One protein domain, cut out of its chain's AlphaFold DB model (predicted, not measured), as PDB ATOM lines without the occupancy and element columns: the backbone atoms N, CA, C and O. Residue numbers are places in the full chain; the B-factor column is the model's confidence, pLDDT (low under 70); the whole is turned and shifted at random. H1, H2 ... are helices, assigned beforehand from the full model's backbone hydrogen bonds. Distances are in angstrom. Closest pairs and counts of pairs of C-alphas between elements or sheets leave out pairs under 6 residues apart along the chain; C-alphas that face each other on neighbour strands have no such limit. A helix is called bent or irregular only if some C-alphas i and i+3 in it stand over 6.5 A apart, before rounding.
ATOM      1  N   GLU A  76    -102.104   2.960  50.680       80.94
ATOM      2  CA  GLU A  76    -102.624   2.129  49.591       80.94
ATOM      3  C   GLU A  76    -101.593   1.112  49.076       80.94
ATOM      4  O   GLU A  76    -101.953  -0.025  48.757       80.94
ATOM      5  N   ASP A  77    -100.312   1.485  49.017       81.75
ATOM      6  CA  ASP A  77     -99.234   0.578  48.614       81.75
ATOM      7  C   ASP A  77     -99.028  -0.532  49.655       81.75
ATOM      8  O   ASP A  77     -98.829  -1.700  49.300       81.75
ATOM      9  N   GLU A  78     -99.117  -0.199  50.947       80.75
ATOM     10  CA  GLU A  78     -99.036  -1.189  52.025       80.75
ATOM     11  C   GLU A  78    -100.212  -2.174  51.979       80.75
ATOM     12  O   GLU A  78    -100.014  -3.391  52.097       80.75
ATOM     13  N   GLU A  79    -101.432  -1.675  51.759       84.69
ATOM     14  CA  GLU A  79    -102.624  -2.512  51.615       84.69
ATOM     15  C   GLU A  79    -102.530  -3.417  50.378       84.69
ATOM     16  O   GLU A  79    -102.805  -4.618  50.461       84.69
ATOM     17  N   PHE A  80    -102.058  -2.887  49.249       84.12
ATOM     18  CA  PHE A  80    -101.827  -3.662  48.032       84.12
ATOM     19  C   PHE A  80    -100.827  -4.803  48.256       84.12
ATOM     20  O   PHE A  80    -101.092  -5.953  47.885       84.12
ATOM     21  N   VAL A  81     -99.692  -4.517  48.903       81.75
ATOM     22  CA  VAL A  81     -98.681  -5.531  49.228       81.75
ATOM     23  C   VAL A  81     -99.252  -6.583  50.169       81.75
ATOM     24  O   VAL A  81     -98.992  -7.774  49.977       81.75
ATOM     25  N   LYS A  82    -100.060  -6.177  51.150       82.44
ATOM     26  CA  LYS A  82    -100.727  -7.106  52.061       82.44
ATOM     27  C   LYS A  82    -101.661  -8.052  51.305       82.44
ATOM     28  O   LYS A  82    -101.494  -9.266  51.418       82.44
ATOM     29  N   VAL A  83    -102.569  -7.524  50.483       83.69
ATOM     30  CA  VAL A  83    -103.512  -8.333  49.690       83.69
ATOM     31  C   VAL A  83    -102.769  -9.289  48.756       83.69
ATOM     32  O   VAL A  83    -103.096 -10.475  48.683       83.69
ATOM     33  N   LEU A  84    -101.716  -8.816  48.082       83.06
ATOM     34  CA  LEU A  84    -100.893  -9.683  47.242       83.06
ATOM     35  C   LEU A  84    -100.162 -10.755  48.044       83.06
ATOM     36  O   LEU A  84    -100.098 -11.894  47.586       83.06
ATOM     37  N   SER A  85     -99.631 -10.423  49.224       80.00
ATOM     38  CA  SER A  85     -98.925 -11.374  50.091       80.00
ATOM     39  C   SER A  85     -99.822 -12.539  50.514       80.00
ATOM     40  O   SER A  85     -99.382 -13.689  50.507       80.00
ATOM     41  N   GLU A  86    -101.099 -12.263  50.787       83.19
ATOM     42  CA  GLU A  86    -102.109 -13.275  51.109       83.19
ATOM     43  C   GLU A  86    -102.494 -14.114  49.879       83.19
ATOM     44  O   GLU A  86    -102.760 -15.312  49.996       83.19
ATOM     45  N   ALA A  87    -102.471 -13.516  48.683       83.56
ATOM     46  CA  ALA A  87    -102.768 -14.195  47.424       83.56
ATOM     47  C   ALA A  87    -101.594 -15.040  46.883       83.56
ATOM     48  O   ALA A  87    -101.821 -16.000  46.136       83.56
ATOM     49  N   GLN A  88    -100.344 -14.732  47.257       77.75
ATOM     50  CA  GLN A  88     -99.142 -15.408  46.744       77.75
ATOM     51  C   GLN A  88     -99.195 -16.938  46.788       77.75
ATOM     52  O   GLN A  88     -98.815 -17.548  45.785       77.75
ATOM     53  N   PRO A  89     -99.632 -17.590  47.886       80.31
ATOM     54  CA  PRO A  89     -99.622 -19.046  47.958       80.31
ATOM     55  C   PRO A  89    -100.508 -19.677  46.881       80.31
ATOM     56  O   PRO A  89    -100.140 -20.693  46.293       80.31
ATOM     57  N   TYR A  90    -101.642 -19.046  46.565       78.94
ATOM     58  CA  TYR A  90    -102.571 -19.520  45.540       78.94
ATOM     59  C   TYR A  90    -101.985 -19.356  44.141       78.94
ATOM     60  O   TYR A  90    -102.011 -20.286  43.335       78.94
ATOM     61  N   ILE A  91    -101.381 -18.199  43.876       81.50
ATOM     62  CA  ILE A  91    -100.720 -17.920  42.600       81.50
ATOM     63  C   ILE A  91     -99.564 -18.905  42.385       81.50
ATOM     64  O   ILE A  91     -99.443 -19.506  41.321       81.50
ATOM     65  N   ALA A  92     -98.745 -19.133  43.412       77.19
ATOM     66  CA  ALA A  92     -97.596 -20.026  43.357       77.19
ATOM     67  C   ALA A  92     -97.961 -21.475  43.006       77.19
ATOM     68  O   ALA A  92     -97.253 -22.116  42.230       77.19
ATOM     69  N   VAL A  93     -99.062 -22.002  43.551       81.50
ATOM     70  CA  VAL A  93     -99.520 -23.370  43.256       81.50
ATOM     71  C   VAL A  93     -99.971 -23.512  41.801       81.50
ATOM     72  O   VAL A  93     -99.833 -24.593  41.218       81.50
ATOM     73  N   HIS A  94    -100.506 -22.436  41.231       77.81
ATOM     74  CA  HIS A  94    -101.134 -22.402  39.915       77.81
ATOM     75  C   HIS A  94    -100.239 -21.853  38.798       77.81
ATOM     76  O   HIS A  94    -100.625 -21.945  37.632       77.81
ATOM     77  N   ARG A  95     -99.034 -21.368  39.123       78.56
ATOM     78  CA  ARG A  95     -98.012 -21.027  38.126       78.56
ATOM     79  C   ARG A  95     -97.711 -22.210  37.210       78.56
ATOM     80  O   ARG A  95     -97.672 -23.359  37.653       78.56
ATOM     81  N   ASP A  96     -97.493 -21.902  35.933       74.38
ATOM     82  CA  ASP A  96     -97.168 -22.855  34.863       74.38
ATOM     83  C   ASP A  96     -98.206 -23.979  34.661       74.38
ATOM     84  O   ASP A  96     -97.906 -25.024  34.078       74.38
ATOM     85  N   ARG A  97     -99.447 -23.783  35.133       79.75
ATOM     86  CA  ARG A  97    -100.559 -24.714  34.905       79.75
ATOM     87  C   ARG A  97    -101.501 -24.205  33.823       79.75
ATOM     88  O   ARG A  97    -101.666 -23.008  33.624       79.75
ATOM     89  N   VAL A  98    -102.163 -25.147  33.157       85.62
ATOM     90  CA  VAL A  98    -103.198 -24.867  32.157       85.62
ATOM     91  C   VAL A  98    -104.570 -25.083  32.786       85.62
ATOM     92  O   VAL A  98    -104.831 -26.145  33.355       85.62
ATOM     93  N   PHE A  99    -105.447 -24.090  32.652       84.31
ATOM     94  CA  PHE A  99    -106.838 -24.158  33.087       84.31
ATOM     95  C   PHE A  99    -107.752 -24.221  31.868       84.31
ATOM     96  O   PHE A  99    -107.649 -23.397  30.964       84.31
ATOM     97  N   VAL A 100    -108.658 -25.196  31.852       89.12
ATOM     98  CA  VAL A 100    -109.734 -25.263  30.861       89.12
ATOM     99  C   VAL A 100    -110.980 -24.670  31.507       89.12
ATOM    100  O   VAL A 100    -111.473 -25.207  32.496       89.12
ATOM    101  N   VAL A 101    -111.467 -23.555  30.963       88.62
ATOM    102  CA  VAL A 101    -112.646 -22.842  31.469       88.62
ATOM    103  C   VAL A 101    -113.766 -22.940  30.437       88.62
ATOM    104  O   VAL A 101    -113.564 -22.623  29.268       88.62
ATOM    105  N   VAL A 102    -114.948 -23.376  30.871       91.56
ATOM    106  CA  VAL A 102    -116.163 -23.407  30.046       91.56
ATOM    107  C   VAL A 102    -117.053 -22.245  30.467       91.56
ATOM    108  O   VAL A 102    -117.421 -22.138  31.634       91.56
ATOM    109  N   ILE A 103    -117.390 -21.374  29.517       90.81
ATOM    110  CA  ILE A 103    -118.222 -20.187  29.742       90.81
ATOM    111  C   ILE A 103    -119.603 -20.441  29.133       90.81
ATOM    112  O   ILE A 103    -119.707 -20.942  28.013       90.81
ATOM    113  N   SER A 104    -120.668 -20.115  29.868       92.69
ATOM    114  CA  SER A 104    -122.039 -20.249  29.369       92.69
ATOM    115  C   SER A 104    -122.369 -19.180  28.321       92.69
ATOM    116  O   SER A 104    -121.828 -18.074  28.339       92.69
ATOM    117  N   ALA A 105    -123.308 -19.486  27.422       92.56
ATOM    118  CA  ALA A 105    -123.730 -18.562  26.367       92.56
ATOM    119  C   ALA A 105    -124.319 -17.245  26.914       92.56
ATOM    120  O   ALA A 105    -124.162 -16.195  26.298       92.56
ATOM    121  N   GLU A 106    -124.948 -17.283  28.090       92.44
ATOM    122  CA  GLU A 106    -125.495 -16.097  28.763       92.44
ATOM    123  C   GLU A 106    -124.400 -15.110  29.178       92.44
ATOM    124  O   GLU A 106    -124.565 -13.902  29.032       92.44
ATOM    125  N   ILE A 107    -123.258 -15.618  29.651       90.12
ATOM    126  CA  ILE A 107    -122.106 -14.788  30.019       90.12
ATOM    127  C   ILE A 107    -121.460 -14.196  28.765       90.12
ATOM    128  O   ILE A 107    -121.046 -13.042  28.781       90.12
ATOM    129  N   VAL A 108    -121.422 -14.957  27.667       89.31
ATOM    130  CA  VAL A 108    -120.916 -14.476  26.373       89.31
ATOM    131  C   VAL A 108    -121.789 -13.352  25.807       89.31
ATOM    132  O   VAL A 108    -121.266 -12.406  25.228       89.31
ATOM    133  N   ALA A 109    -123.108 -13.429  25.990       90.81
ATOM    134  CA  ALA A 109    -124.053 -12.395  25.560       90.81
ATOM    135  C   ALA A 109    -124.133 -11.189  26.520       90.81
ATOM    136  O   ALA A 109    -124.846 -10.225  26.246       90.81
ATOM    137  N   SER A 110    -123.435 -11.251  27.655       89.44
ATOM    138  CA  SER A 110    -123.477 -10.254  28.717       89.44
ATOM    139  C   SER A 110    -122.298  -9.276  28.629       89.44
ATOM    140  O   SER A 110    -121.210  -9.663  28.197       89.44
ATOM    141  N   PRO A 111    -122.441  -8.027  29.122       90.00
ATOM    142  CA  PRO A 111    -121.322  -7.086  29.243       90.00
ATOM    143  C   PRO A 111    -120.188  -7.562  30.172       90.00
ATOM    144  O   PRO A 111    -119.144  -6.918  30.242       90.00
ATOM    145  N   TYR A 112    -120.360  -8.667  30.905       87.69
ATOM    146  CA  TYR A 112    -119.327  -9.208  31.795       87.69
ATOM    147  C   TYR A 112    -118.233  -9.999  31.070       87.69
ATOM    148  O   TYR A 112    -117.187 -10.252  31.672       87.69
ATOM    149  N   LEU A 113    -118.440 -10.377  29.801       89.50
ATOM    150  CA  LEU A 113    -117.435 -11.121  29.040       89.50
ATOM    151  C   LEU A 113    -116.106 -10.360  28.982       89.50
ATOM    152  O   LEU A 113    -115.057 -10.955  29.214       89.50
ATOM    153  N   ASP A 114    -116.148  -9.046  28.770       89.00
ATOM    154  CA  ASP A 114    -114.948  -8.211  28.676       89.00
ATOM    155  C   ASP A 114    -114.150  -8.191  29.985       89.00
ATOM    156  O   ASP A 114    -112.918  -8.237  29.973       89.00
ATOM    157  N   LEU A 115    -114.838  -8.180  31.131       89.06
ATOM    158  CA  LEU A 115    -114.196  -8.248  32.446       89.06
ATOM    159  C   LEU A 115    -113.521  -9.604  32.665       89.06
ATOM    160  O   LEU A 115    -112.391  -9.664  33.145       89.06
ATOM    161  N   ILE A 116    -114.190 -10.686  32.271       88.75
ATOM    162  CA  ILE A 116    -113.666 -12.051  32.373       88.75
ATOM    163  C   ILE A 116    -112.452 -12.233  31.456       88.75
ATOM    164  O   ILE A 116    -111.421 -12.755  31.877       88.75
ATOM    165  N   LEU A 117    -112.535 -11.743  30.217       87.06
ATOM    166  CA  LEU A 117    -111.417 -11.763  29.280       87.06
ATOM    167  C   LEU A 117    -110.250 -10.928  29.794       87.06
ATOM    168  O   LEU A 117    -109.113 -11.353  29.650       87.06
ATOM    169  N   LYS A 118    -110.500  -9.792  30.452       87.19
ATOM    170  CA  LYS A 118    -109.435  -9.011  31.085       87.19
ATOM    171  C   LYS A 118    -108.730  -9.804  32.186       87.19
ATOM    172  O   LYS A 118    -107.515  -9.728  32.269       87.19
ATOM    173  N   VAL A 119    -109.435 -10.624  32.963       85.44
ATOM    174  CA  VAL A 119    -108.805 -11.511  33.960       85.44
ATOM    175  C   VAL A 119    -107.936 -12.593  33.304       85.44
ATOM    176  O   VAL A 119    -106.888 -12.928  33.842       85.44
ATOM    177  N   PHE A 120    -108.324 -13.112  32.133       82.81
ATOM    178  CA  PHE A 120    -107.531 -14.117  31.408       82.81
ATOM    179  C   PHE A 120    -106.378 -13.532  30.575       82.81
ATOM    180  O   PHE A 120    -105.349 -14.186  30.419       82.81
ATOM    181  N   LEU A 121    -106.560 -12.331  30.017       70.06
ATOM    182  CA  LEU A 121    -105.615 -11.634  29.133       70.06
ATOM    183  C   LEU A 121    -104.637 -10.732  29.877       70.06
ATOM    184  O   LEU A 121    -103.622 -10.342  29.302       70.06
ATOM    185  N   MET A 122    -104.911 -10.391  31.139       59.81
ATOM    186  CA  MET A 122    -103.853  -9.999  32.064       59.81
ATOM    187  C   MET A 122    -103.006 -11.256  32.283       59.81
ATOM    188  O   MET A 122    -103.173 -11.968  33.273       59.81
TER     189      MET A 122
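This is residues 76 to 122 of the 126 residues of the protein "Putative amino-acid N-acetyltransferase" of Lupinus albus (UniProt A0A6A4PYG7). An open hook: one long, kinked helix, H1, makes one arm and stands free, the extended stretch of residues 95 to 104 sweeps away from its end to the short helix H2, and the chain then folds back there into H3, which points into the opening towards H1 without reaching it. The space between H1 and H3 is empty. The printed part has 47 residues with three named helices, in the order H1, H2, H3, and no named strand; the class is all helix. The whole is only just extended, close to loose, with a radius of gyration of the C-alphas of 14.4 A, and flat, with spans of 38 by 27 by 14 A.

The longest helix, H1, holds residues 76 to 94 and measures 26.4 A from first to last C-alpha, from C-alpha 76 at (-102.624, 2.129, 49.591) to C-alpha 94 at (-101.134, -22.402, 39.915). It has a kink of 46 degrees near residue 87, and it is irregular: C-alphas 86 and 89 are 7.0 A apart. H3 holds residues 113 to 121 and measures 11.8 A, ending with C-alpha 121 at (-105.615, -11.634, 29.133). H2, residues 105 to 108, lies between them along the chain and measures 5.0 A.

H1 touches no helix. It is apart from H3, and it is apart from H2 too, though H2 follows it in the chain. H2 and H3 are close but not clearly touching, with 1 pair of C-alphas within 8 A: the closest C-alphas of the two, those of Ile 107 and Leu 113, are 6.0 A apart. The centres of H2 and H3 are 13.0 A apart. In H3 every O i to N i+4 pair is within hydrogen-bond range; in H1 13 of 15 are, and H2 is too short for such a pair, but its one O i to N i+3 pair is within range.

The two C-alphas farthest apart in the domain, those of Glu 78 and Ala 105, are 39.6 A apart, while the first and last printed C-alphas, those of Glu 76 and Met 122, are 21.3 A apart. Residues 76 to 102, of which 76 to 94 belong to H1, stand free, and so do residues 117 to 122, of which 117 to 121 belong to H3. The link from H1 to H2 has 10 residues and is short; the link from H2 to H3 has 4 residues and is tight. The printed part has no cut. The mean pLDDT of the printed part is 84.1, and residue 122 is the one printed residue under 70.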